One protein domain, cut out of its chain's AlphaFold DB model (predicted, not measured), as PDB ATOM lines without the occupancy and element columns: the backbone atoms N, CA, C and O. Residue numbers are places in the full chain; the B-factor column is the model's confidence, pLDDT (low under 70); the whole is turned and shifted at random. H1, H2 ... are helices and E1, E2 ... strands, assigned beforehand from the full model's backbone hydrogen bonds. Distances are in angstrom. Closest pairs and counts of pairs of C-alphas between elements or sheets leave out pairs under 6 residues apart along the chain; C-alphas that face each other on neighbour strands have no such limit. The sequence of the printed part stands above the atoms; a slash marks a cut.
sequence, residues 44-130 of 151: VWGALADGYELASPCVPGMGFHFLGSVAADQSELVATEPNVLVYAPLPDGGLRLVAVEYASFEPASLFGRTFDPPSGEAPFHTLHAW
ATOM      1  N   VAL A  44     -14.657  28.210  12.870       97.69
ATOM      2  CA  VAL A  44     -13.986  28.711  14.082       97.69
ATOM      3  C   VAL A  44     -13.387  27.598  14.949       97.69
ATOM      4  O   VAL A  44     -12.374  27.811  15.609       97.69
ATOM      5  N   TRP A  45     -13.929  26.377  14.899       97.75
ATOM      6  CA  TRP A  45     -13.353  25.240  15.623       97.75
ATOM      7  C   TRP A  45     -11.933  24.901  15.164       97.75
ATOM      8  O   TRP A  45     -11.139  24.434  15.973       97.75
ATOM      9  N   GLY A  46     -11.594  25.168  13.897       98.25
ATOM     10  CA  GLY A  46     -10.224  25.030  13.406       98.25
ATOM     11  C   GLY A  46      -9.277  26.042  14.048       98.25
ATOM     12  O   GLY A  46      -8.163  25.686  14.404       98.25
ATOM     13  N   ALA A  47      -9.735  27.279  14.257       98.50
ATOM     14  CA  ALA A  47      -8.942  28.311  14.923       98.50
ATOM     15  C   ALA A  47      -8.712  27.966  16.400       98.50
ATOM     16  O   ALA A  47      -7.585  28.012  16.878       98.50
ATOM     17  N   LEU A  48      -9.767  27.535  17.096       98.44
ATOM     18  CA  LEU A  48      -9.675  27.094  18.491       98.44
ATOM     19  C   LEU A  48      -8.739  25.884  18.653       98.44
ATOM     20  O   LEU A  48      -7.957  25.831  19.597       98.44
ATOM     21  N   ALA A  49      -8.801  24.916  17.733       98.44
ATOM     22  CA  ALA A  49      -7.919  23.747  17.751       98.44
ATOM     23  C   ALA A  49      -6.442  24.111  17.514       98.44
ATOM     24  O   ALA A  49      -5.567  23.473  18.097       98.44
ATOM     25  N   ASP A  50      -6.186  25.146  16.712       98.31
ATOM     26  CA  ASP A  50      -4.845  25.673  16.431       98.31
ATOM     27  C   ASP A  50      -4.383  26.708  17.489       98.31
ATOM     28  O   ASP A  50      -3.318  27.305  17.345       98.31
ATOM     29  N   GLY A  51      -5.142  26.895  18.578       98.50
ATOM     30  CA  GLY A  51      -4.737  27.688  19.745       98.50
ATOM     31  C   GLY A  51      -5.103  29.171  19.703       98.50
ATOM     32  O   GLY A  51      -4.642  29.925  20.553       98.50
ATOM     33  N   TYR A  52      -5.931  29.605  18.752       98.75
ATOM     34  CA  TYR A  52      -6.471  30.962  18.772       98.75
ATOM     35  C   TYR A  52      -7.547  31.092  19.854       98.75
ATOM     36  O   TYR A  52      -8.460  30.271  19.932       98.75
ATOM     37  N   GLU A  53      -7.494  32.163  20.640       98.38
ATOM     38  CA  GLU A  53      -8.419  32.420  21.746       98.38
ATOM     39  C   GLU A  53      -9.181  33.730  21.542       98.38
ATOM     40  O   GLU A  53      -8.662  34.685  20.966       98.38
ATOM     41  N   LEU A  54     -10.425  33.796  22.025       97.69
ATOM     42  CA  LEU A  54     -11.222  35.018  21.956       97.69
ATOM     43  C   LEU A  54     -10.569  36.123  22.802       97.69
ATOM     44  O   LEU A  54     -10.559  36.040  24.029       97.69
ATOM     45  N   ALA A  55     -10.074  37.167  22.146       95.56
ATOM     46  CA  ALA A  55      -9.377  38.277  22.790       95.56
ATOM     47  C   ALA A  55     -10.288  39.482  23.062       95.56
ATOM     48  O   ALA A  55     -10.006  40.282  23.955       95.56
ATOM     49  N   SER A  56     -11.387  39.621  22.315       88.75
ATOM     50  CA  SER A  56     -12.311  40.749  22.440       88.75
ATOM     51  C   SER A  56     -13.773  40.336  22.239       88.75
ATOM     52  O   SER A  56     -14.056  39.376  21.518       88.75
ATOM     53  N   PRO A  57     -14.738  41.047  22.861       93.50
ATOM     54  CA  PRO A  57     -16.133  40.960  22.434       93.50
ATOM     55  C   PRO A  57     -16.278  41.454  20.985       93.50
ATOM     56  O   PRO A  57     -15.375  42.087  20.446       93.50
ATOM     57  N   CYS A  58     -17.431  41.206  20.359       96.00
ATOM     58  CA  CYS A  58     -17.688  41.740  19.025       96.00
ATOM     59  C   CYS A  58     -17.702  43.268  19.067       96.00
ATOM     60  O   CYS A  58     -18.469  43.861  19.831       96.00
ATOM     61  N   VAL A  59     -16.886  43.893  18.224       95.25
ATOM     62  CA  VAL A  59     -16.847  45.348  18.053       95.25
ATOM     63  C   VAL A  59     -17.437  45.693  16.680       95.25
ATOM     64  O   VAL A  59     -16.951  45.171  15.679       95.25
ATOM     65  N   PRO A  60     -18.491  46.528  16.579       95.56
ATOM     66  CA  PRO A  60     -19.044  46.931  15.286       95.56
ATOM     67  C   PRO A  60     -17.960  47.500  14.367       95.56
ATOM     68  O   PRO A  60     -17.122  48.280  14.811       95.56
ATOM     69  N   GLY A  61     -17.947  47.081  13.104       96.25
ATOM     70  CA  GLY A  61     -16.885  47.423  12.158       96.25
ATOM     71  C   GLY A  61     -15.623  46.555  12.245       96.25
ATOM     72  O   GLY A  61     -14.840  46.553  11.303       96.25
ATOM     73  N   MET A  62     -15.441  45.786  13.324       95.56
ATOM     74  CA  MET A  62     -14.221  45.006  13.581       95.56
ATOM     75  C   MET A  62     -14.481  43.520  13.844       95.56
ATOM     76  O   MET A  62     -13.613  42.704  13.604       95.56
ATOM     77  N   GLY A  63     -15.659  43.133  14.333       96.88
ATOM     78  CA  GLY A  63     -15.988  41.745  14.661       96.88
ATOM     79  C   GLY A  63     -15.349  41.230  15.958       96.88
ATOM     80  O   GLY A  63     -14.909  41.994  16.820       96.88
ATOM     81  N   PHE A  64     -15.358  39.908  16.118       97.88
ATOM     82  CA  PHE A  64     -14.669  39.180  17.183       97.88
ATOM     83  C   PHE A  64     -13.229  38.878  16.772       97.88
ATOM     84  O   PHE A  64     -13.016  38.284  15.711       97.88
ATOM     85  N   HIS A  65     -12.268  39.191  17.639       97.88
ATOM     86  CA  HIS A  65     -10.857  38.893  17.393       97.88
ATOM     87  C   HIS A  65     -10.464  37.628  18.138       97.88
ATOM     88  O   HIS A  65     -10.591  37.543  19.363       97.88
ATOM     89  N   PHE A  66      -9.971  36.655  17.387       98.56
ATOM     90  CA  PHE A  66      -9.372  35.443  17.912       98.56
ATOM     91  C   PHE A  66      -7.861  35.570  17.739       98.56
ATOM     92  O   PHE A  66      -7.378  35.577  16.609       98.56
ATOM     93  N   LEU A  67      -7.135  35.728  18.842       98.25
ATOM     94  CA  LEU A  67      -5.693  35.967  18.883       98.25
ATOM     95  C   LEU A  67      -4.958  34.641  19.094       98.25
ATOM     96  O   LEU A  67      -5.272  33.913  20.031       98.25
ATOM     97  N   GLY A  68      -3.982  34.341  18.239       98.50
ATOM     98  CA  GLY A  68      -3.103  33.175  18.388       98.50
ATOM     99  C   GLY A  68      -1.715  33.542  18.914       98.50
ATOM    100  O   GLY A  68      -1.137  32.823  19.725       98.50
ATOM    101  N   SER A  69      -1.169  34.676  18.474       98.12
ATOM    102  CA  SER A  69       0.156  35.153  18.882       98.12
ATOM    103  C   SER A  69       0.300  36.651  18.628       98.12
ATOM    104  O   SER A  69      -0.496  37.235  17.906       98.12
ATOM    105  N   VAL A  70       1.338  37.275  19.182       98.38
ATOM    106  CA  VAL A  70       1.788  38.620  18.794       98.38
ATOM    107  C   VAL A  70       3.269  38.504  18.464       98.38
ATOM    108  O   VAL A  70       4.016  37.938  19.261       98.38
ATOM    109  N   ALA A  71       3.682  39.006  17.303       98.62
ATOM    110  CA  ALA A  71       5.083  38.998  16.904       98.62
ATOM    111  C   ALA A  71       5.908  39.923  17.813       98.62
ATOM    112  O   ALA A  71       5.483  41.035  18.139       98.62
ATOM    113  N   ALA A  72       7.105  39.488  18.199       98.50
ATOM    114  CA  ALA A  72       8.064  40.352  18.879       98.50
ATOM    115  C   ALA A  72       8.478  41.526  17.978       98.50
ATOM    116  O   ALA A  72       8.524  42.669  18.430       98.50
ATOM    117  N   ASP A  73       8.729  41.248  16.697       98.12
ATOM    118  CA  ASP A  73       9.109  42.235  15.691       98.12
ATOM    119  C   ASP A  73       8.813  41.751  14.252       98.12
ATOM    120  O   ASP A  73       8.224  40.694  14.019       98.12
ATOM    121  N   GLN A  74       9.256  42.532  13.260       97.69
ATOM    122  CA  GLN A  74       9.095  42.261  11.826       97.69
ATOM    123  C   GLN A  74       9.567  40.864  11.376       97.69
ATOM    124  O   GLN A  74       9.070  40.371  10.358       97.69
ATOM    125  N   SER A  75      10.542  40.261  12.064       97.12
ATOM    126  CA  SER A  75      11.161  38.988  11.672       97.12
ATOM    127  C   SER A  75      10.301  37.762  11.980       97.12
ATOM    128  O   SER A  75      10.470  36.735  11.324       97.12
ATOM    129  N   GLU A  76       9.353  37.878  12.912       97.62
ATOM    130  CA  GLU A  76       8.429  36.795  13.278       97.62
ATOM    131  C   GLU A  76       7.137  36.800  12.445       97.62
ATOM    132  O   GLU A  76       6.324  35.882  12.539       97.62
ATOM    133  N   LEU A  77       6.932  37.822  11.609       98.06
ATOM    134  CA  LEU A  77       5.736  37.939  10.782       98.06
ATOM    135  C   LEU A  77       5.791  37.008   9.566       98.06
ATOM    136  O   LEU A  77       6.628  37.163   8.671       98.06
ATOM    137  N   VAL A  78       4.808  36.112   9.487       97.50
ATOM    138  CA  VAL A  78       4.570  35.221   8.349       97.50
ATOM    139  C   VAL A  78       3.184  35.519   7.785       97.50
ATOM    140  O   VAL A  78       2.176  35.346   8.463       97.50
ATOM    141  N   ALA A  79       3.102  35.968   6.529       96.69
ATOM    142  CA  ALA A  79       1.834  36.433   5.960       96.69
ATOM    143  C   ALA A  79       0.746  35.342   5.980       96.69
ATOM    144  O   ALA A  79      -0.414  35.618   6.269       96.69
ATOM    145  N   THR A  80       1.108  34.089   5.711       97.69
ATOM    146  CA  THR A  80       0.168  32.954   5.692       97.69
ATOM    147  C   THR A  80      -0.191  32.404   7.075       97.69
ATOM    148  O   THR A  80      -1.005  31.486   7.161       97.69
ATOM    149  N   GLU A  81       0.387  32.950   8.144       97.56
ATOM    150  CA  GLU A  81       0.126  32.572   9.536       97.56
ATOM    151  C   GLU A  81      -0.272  33.831  10.322       97.56
ATOM    152  O   GLU A  81       0.522  34.373  11.090       97.56
ATOM    153  N   PRO A  82      -1.482  34.371  10.085       98.31
ATOM    154  CA  PRO A  82      -1.892  35.613  10.721       98.31
ATOM    155  C   PRO A  82      -1.971  35.462  12.240       98.31
ATOM    156  O   PRO A  82      -2.423  34.442  12.764       98.31
ATOM    157  N   ASN A  83      -1.581  36.523  12.940       98.62
ATOM    158  CA  ASN A  83      -1.613  36.604  14.397       98.62
ATOM    159  C   ASN A  83      -3.044  36.569  14.949       98.62
ATOM    160  O   ASN A  83      -3.282  36.038  16.035       98.62
ATOM    161  N   VAL A  84      -3.993  37.119  14.186       98.62
ATOM    162  CA  VAL A  84      -5.392  37.290  14.573       98.62
ATOM    163  C   VAL A  84      -6.319  36.848  13.439       98.62
ATOM    164  O   VAL A  84      -6.082  37.115  12.259       98.62
ATOM    165  N   LEU A  85      -7.411  36.183  13.808       98.81
ATOM    166  CA  LEU A  85      -8.523  35.837  12.927       98.81
ATOM    167  C   LEU A  85      -9.762  36.620  13.353       98.81
ATOM    168  O   LEU A  85     -10.099  36.658  14.537       98.81
ATOM    169  N   VAL A  86     -10.459  37.212  12.386       98.56
ATOM    170  CA  VAL A  86     -11.575  38.120  12.655       98.56
ATOM    171  C   VAL A  86     -12.882  37.522  12.157       98.56
ATOM    172  O   VAL A  86     -13.010  37.179  10.976       98.56
ATOM    173  N   TYR A  87     -13.874  37.426  13.044       98.50
ATOM    174  CA  TYR A  87     -15.172  36.823  12.744       98.50
ATOM    175  C   TYR A  87     -16.332  37.795  12.936       98.50
ATOM    176  O   TYR A  87     -16.390  38.526  13.920       98.50
ATOM    177  N   ALA A  88     -17.313  37.731  12.042       97.75
ATOM    178  CA  ALA A  88     -18.618  38.353  12.230       97.75
ATOM    179  C   ALA A  88     -19.646  37.303  12.697       97.75
ATOM    180  O   ALA A  88     -19.589  36.155  12.232       97.75
ATOM    181  N   PRO A  89     -20.589  37.666  13.581       97.19
ATOM    182  CA  PRO A  89     -21.682  36.782  13.963       97.19
ATOM    183  C   PRO A  89     -22.647  36.514  12.798       97.19
ATOM    184  O   PRO A  89     -22.817  37.327  11.888       97.19
ATOM    185  N   LEU A  90     -23.284  35.346  12.839       94.50
ATOM    186  CA  LEU A  90     -24.389  34.945  11.972       94.50
ATOM    187  C   LEU A  90     -25.694  34.838  12.787       94.50
ATOM    188  O   LEU A  90     -25.633  34.570  13.989       94.50
ATOM    189  N   PRO A  91     -26.879  34.980  12.157       93.56
ATOM    190  CA  PRO A  91     -28.168  34.922  12.860       93.56
ATOM    191  C   PRO A  91     -28.451  33.609  13.607       93.56
ATOM    192  O   PRO A  91     -29.274  33.571  14.515       93.56
ATOM    193  N   ASP A  92     -27.796  32.516  13.220       93.19
ATOM    194  CA  ASP A  92     -27.923  31.202  13.857       93.19
ATOM    195  C   ASP A  92     -26.960  31.004  15.044       93.19
ATOM    196  O   ASP A  92     -26.883  29.910  15.605       93.19
ATOM    197  N   GLY A  93     -26.224  32.050  15.432       91.69
ATOM    198  CA  GLY A  93     -25.187  32.001  16.462       91.69
ATOM    199  C   GLY A  93     -23.842  31.473  15.957       91.69
ATOM    200  O   GLY A  93     -22.897  31.366  16.741       91.69
ATOM    201  N   GLY A  94     -23.733  31.144  14.668       95.12
ATOM    202  CA  GLY A  94     -22.470  30.801  14.030       95.12
ATOM    203  C   GLY A  94     -21.541  32.005  13.875       95.12
ATOM    204  O   GLY A  94     -21.932  33.162  14.028       95.12
ATOM    205  N   LEU A  95     -20.288  31.722  13.523       97.81
ATOM    206  CA  LEU A  95     -19.275  32.730  13.225       97.81
ATOM    207  C   LEU A  95     -18.787  32.561  11.790       97.81
ATOM    208  O   LEU A  95     -18.497  31.448  11.346       97.81
ATOM    209  N   ARG A  96     -18.667  33.676  11.071       97.88
ATOM    210  CA  ARG A  96     -18.118  33.733   9.716       97.88
ATOM    211  C   ARG A  96     -16.793  34.472   9.742       97.88
ATOM    212  O   ARG A  96     -16.752  35.617  10.177       97.88
ATOM    213  N   LEU A  97     -15.734  33.844   9.241       98.75
ATOM    214  CA  LEU A  97     -14.442  34.499   9.049       98.75
ATOM    215  C   LEU A  97     -14.587  35.628   8.014       98.75
ATOM    216  O   LEU A  97     -15.084  35.388   6.908       98.75
ATOM    217  N   VAL A  98     -14.181  36.845   8.379       98.62
ATOM    218  CA  VAL A  98     -14.309  38.058   7.547       98.62
ATOM    219  C   VAL A  98     -12.968  38.722   7.244       98.62
ATOM    220  O   VAL A  98     -12.809  39.293   6.164       98.62
ATOM    221  N   ALA A  99     -11.987  38.583   8.136       98.69
ATOM    222  CA  ALA A  99     -10.659  39.156   7.961       98.69
ATOM    223  C   ALA A  99      -9.588  38.317   8.658       98.69
ATOM    224  O   ALA A  99      -9.877  37.379   9.409       98.69
ATOM    225  N   VAL A 100      -8.346  38.696   8.402       98.75
ATOM    226  CA  VAL A 100      -7.192  38.335   9.219       98.75
ATOM    227  C   VAL A 100      -6.518  39.623   9.670       98.75
ATOM    228  O   VAL A 100      -6.670  40.658   9.020       98.75
ATOM    229  N   GLU A 101      -5.754  39.560  10.747       98.19
ATOM    230  CA  GLU A 101      -4.959  40.688  11.214       98.19
ATOM    231  C   GLU A 101      -3.584  40.211  11.694       98.19
ATOM    232  O   GLU A 101      -3.385  39.061  12.103       98.19
ATOM    233  N   TYR A 102      -2.611  41.107  11.581       98.44
ATOM    234  CA  TYR A 102      -1.236  40.903  12.019       98.44
ATOM    235  C   TYR A 102      -0.945  41.827  13.186       98.44
ATOM    236  O   TYR A 102      -1.437  42.952  13.205       98.44
ATOM    237  N   ALA A 103      -0.142  41.359  14.135       98.31
ATOM    238  CA  ALA A 103       0.127  42.053  15.384       98.31
ATOM    239  C   ALA A 103       1.619  41.974  15.715       98.31
ATOM    240  O   ALA A 103       2.200  40.890  15.662       98.31
ATOM    241  N   SER A 104       2.229  43.107  16.063       98.56
ATOM    242  CA  SER A 104       3.655  43.207  16.396       98.56
ATOM    243  C   SER A 104       3.893  44.202  17.528       98.56
ATOM    244  O   SER A 104       3.316  45.289  17.529       98.56
ATOM    245  N   PHE A 105       4.757  43.871  18.489       98.31
ATOM    246  CA  PHE A 105       5.133  44.816  19.551       98.31
ATOM    247  C   PHE A 105       5.970  45.991  19.031       98.31
ATOM    248  O   PHE A 105       5.875  47.091  19.570       98.31
ATOM    249  N   GLU A 106       6.724  45.777  17.956       98.25
ATOM    250  CA  GLU A 106       7.516  46.806  17.280       98.25
ATOM    251  C   GLU A 106       6.866  47.253  15.957       98.25
ATOM    252  O   GLU A 106       6.090  46.490  15.364       98.25
ATOM    253  N   PRO A 107       7.195  48.454  15.436       98.31
ATOM    254  CA  PRO A 107       6.749  48.884  14.117       98.31
ATOM    255  C   PRO A 107       7.101  47.860  13.034       98.31
ATOM    256  O   PRO A 107       8.254  47.450  12.892       98.31
ATOM    257  N   ALA A 108       6.109  47.483  12.234       98.25
ATOM    258  CA  ALA A 108       6.256  46.467  11.204       98.25
ATOM    259  C   ALA A 108       5.451  46.806   9.945       98.25
ATOM    260  O   ALA A 108       4.691  47.778   9.892       98.25
ATOM    261  N   SER A 109       5.654  46.005   8.904       97.69
ATOM    262  CA  SER A 109       4.943  46.122   7.641       97.69
ATOM    263  C   SER A 109       4.720  44.766   6.982       97.69
ATOM    264  O   SER A 109       5.551  43.861   7.079       97.69
ATOM    265  N   LEU A 110       3.608  44.650   6.261       96.81
ATOM    266  CA  LEU A 110       3.300  43.550   5.348       96.81
ATOM    267  C   LEU A 110       2.526  44.108   4.153       96.81
ATOM    268  O   LEU A 110       1.861  45.135   4.253       96.81
ATOM    269  N   PHE A 111       2.641  43.456   2.993       96.06
ATOM    270  CA  PHE A 111       1.928  43.845   1.763       96.06
ATOM    271  C   PHE A 111       2.150  45.307   1.322       96.06
ATOM    272  O   PHE A 111       1.290  45.918   0.690       96.06
ATOM    273  N   GLY A 112       3.303  45.891   1.666       94.94
ATOM    274  CA  GLY A 112       3.598  47.299   1.384       94.94
ATOM    275  C   GLY A 112       2.815  48.295   2.251       94.94
ATOM    276  O   GLY A 112       2.725  49.469   1.891       94.94
ATOM    277  N   ARG A 113       2.240  47.845   3.371       97.06
ATOM    278  CA  ARG A 113       1.533  48.665   4.359       97.06
ATOM    279  C   ARG A 113       2.274  48.618   5.687       97.06
ATOM    280  O   ARG A 113       2.598  47.537   6.173       97.06
ATOM    281  N   THR A 114       2.535  49.785   6.262       97.62
ATOM    282  CA  THR A 114       2.965  49.897   7.658       97.62
ATOM    283  C   THR A 114       1.779  49.595   8.560       97.62
ATOM    284  O   THR A 114       0.653  49.955   8.220       97.62
ATOM    285  N   PHE A 115       2.039  48.934   9.680       98.00
ATOM    286  CA  PHE A 115       1.023  48.645  10.681       98.00
ATOM    287  C   PHE A 115       0.617  49.937  11.398       98.00
ATOM    288  O   PHE A 115       1.458  50.810  11.647       98.00
ATOM    289  N   ASP A 116      -0.658  50.042  11.754       97.12
ATOM    290  CA  ASP A 116      -1.172  51.109  12.600       97.12
ATOM    291  C   ASP A 116      -0.519  51.025  13.991       97.12
ATOM    292  O   ASP A 116      -0.213  49.930  14.467       97.12
ATOM    293  N   PRO A 117      -0.208  52.163  14.636       97.19
ATOM    294  CA  PRO A 117       0.408  52.169  15.957       97.19
ATOM    295  C   PRO A 117      -0.555  51.677  17.047       97.19
ATOM    296  O   PRO A 117      -1.769  51.774  16.865       97.19
ATOM    297  N   PRO A 118      -0.028  51.232  18.207       96.00
ATOM    298  CA  PRO A 118      -0.845  50.861  19.356       96.00
ATOM    299  C   PRO A 118      -1.899  51.922  19.690       96.00
ATOM    300  O   PRO A 118      -1.605  53.124  19.730       96.00
ATOM    301  N   SER A 119      -3.117  51.468  19.972       88.56
ATOM    302  CA  SER A 119      -4.266  52.304  20.323       88.56
ATOM    303  C   SER A 119      -4.879  51.837  21.652       88.56
ATOM    304  O   SER A 119      -4.381  50.922  22.305       88.56
ATOM    305  N   GLY A 120      -5.974  52.464  22.090       79.56
ATOM    306  CA  GLY A 120      -6.719  51.985  23.262       79.56
ATOM    307  C   GLY A 120      -7.348  50.594  23.075       79.56
ATOM    308  O   GLY A 120      -7.734  49.977  24.063       79.56
ATOM    309  N   GLU A 121      -7.448  50.113  21.834       78.62
ATOM    310  CA  GLU A 121      -8.066  48.831  21.473       78.62
ATOM    311  C   GLU A 121      -7.043  47.686  21.442       78.62
ATOM    312  O   GLU A 121      -7.390  46.548  21.752       78.62
ATOM    313  N   ALA A 122      -5.778  47.989  21.127       88.19
ATOM    314  CA  ALA A 122      -4.687  47.020  21.069       88.19
ATOM    315  C   ALA A 122      -3.356  47.646  21.540       88.19
ATOM    316  O   ALA A 122      -2.940  48.679  21.010       88.19
ATOM    317  N   PRO A 123      -2.627  47.020  22.486       94.12
ATOM    318  CA  PRO A 123      -1.358  47.539  23.004       94.12
ATOM    319  C   PRO A 123      -0.151  47.268  22.081       94.12
ATOM    320  O   PRO A 123       0.991  47.338  22.531       94.12
ATOM    321  N   PHE A 124      -0.382  46.933  20.811       96.75
ATOM    322  CA  PHE A 124       0.629  46.565  19.817       96.75
ATOM    323  C   PHE A 124       0.260  47.138  18.442       96.75
ATOM    324  O   PHE A 124      -0.867  47.581  18.233       96.75
ATOM    325  N   HIS A 125       1.222  47.159  17.520       98.25
ATOM    326  CA  HIS A 125       0.997  47.574  16.140       98.25
ATOM    327  C   HIS A 125       0.151  46.542  15.402       98.25
ATOM    328  O   HIS A 125       0.443  45.348  15.525       98.25
ATOM    329  N   THR A 126      -0.816  46.973  14.588       97.56
ATOM    330  CA  THR A 126      -1.651  46.033  13.830       97.56
ATOM    331  C   THR A 126      -1.879  46.371  12.364       97.56
ATOM    332  O   THR A 126      -1.692  47.498  11.916       97.56
ATOM    333  N   LEU A 127      -2.260  45.362  11.582       97.88
ATOM    334  CA  LEU A 127      -2.693  45.530  10.197       97.88
ATOM    335  C   LEU A 127      -3.862  44.601   9.898       97.88
ATOM    336  O   LEU A 127      -3.682  43.384   9.819       97.88
ATOM    337  N   HIS A 128      -5.030  45.187   9.660       97.69
ATOM    338  CA  HIS A 128      -6.201  44.479   9.152       97.69
ATOM    339  C   HIS A 128      -6.027  44.096   7.684       97.69
ATOM    340  O   HIS A 128      -5.535  44.893   6.889       97.69
ATOM    341  N   ALA A 129      -6.479  42.901   7.311       98.31
ATOM    342  CA  ALA A 129      -6.594  42.466   5.926       98.31
ATOM    343  C   ALA A 129      -7.940  41.751   5.700       98.31
ATOM    344  O   ALA A 129      -8.140  40.594   6.090       98.31
ATOM    345  N   TRP A 130      -8.860  42.437   5.024       98.44
ATOM    346  CA  TRP A 130     -10.233  42.009   4.729       98.44
ATOM    347  C   TRP A 130     -10.308  40.965   3.598       98.44
ATOM    348  O   TRP A 130     -11.001  41.116   2.595       98.44
TER     349      TRP A 130
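This is residues 44 to 130 of the 151 residues of an uncharacterized protein of Streptomyces aidingensis (UniProt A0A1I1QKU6). With little regular structure, this is one twisted, curled antiparallel sheet, E1 - E2 - E3 - E4, with short helix H1 on it and long loops. The class is mostly strand; 31 of 87 printed residues are in named elements, ordered H1 E1 E2 E3 E4. It is compact, radius of gyration of the C-alphas 12.7 A, spanning 39 by 26 by 21 A.

Find C-alpha 44 at (-13.986, 28.711, 14.082), where H1, residues 44 to 49, begins. Then come E1, 64 to 67; E2, 84 to 89, 16.3 A; E3, 95 to 104, 25.4 A, which bends by 67 degrees at residue 98; and E4, 125 to 129, ending at (-6.594, 42.466, 5.926).

The strands form a meander of hairpins, each strand the antiparallel neighbour of the one before. Within hydrogen-bond range, find N 64 and O 87, 2.8 A; N 84 and O 101, 2.9 A; N 125 and O 104, 2.8 A. H1, with every O i to N i+4 pair within range, is on the sheet at a height of 8.5 A; its closest C-alphas to E3 are Val 44 and Leu 95, 6.7 A.

The farthest C-alphas, Ser 75 and Asp 92, are 39.9 A apart. The E2 to E3 link is tight, the others long. The printed part has no cut; no printed residue is under 70 in pLDDT.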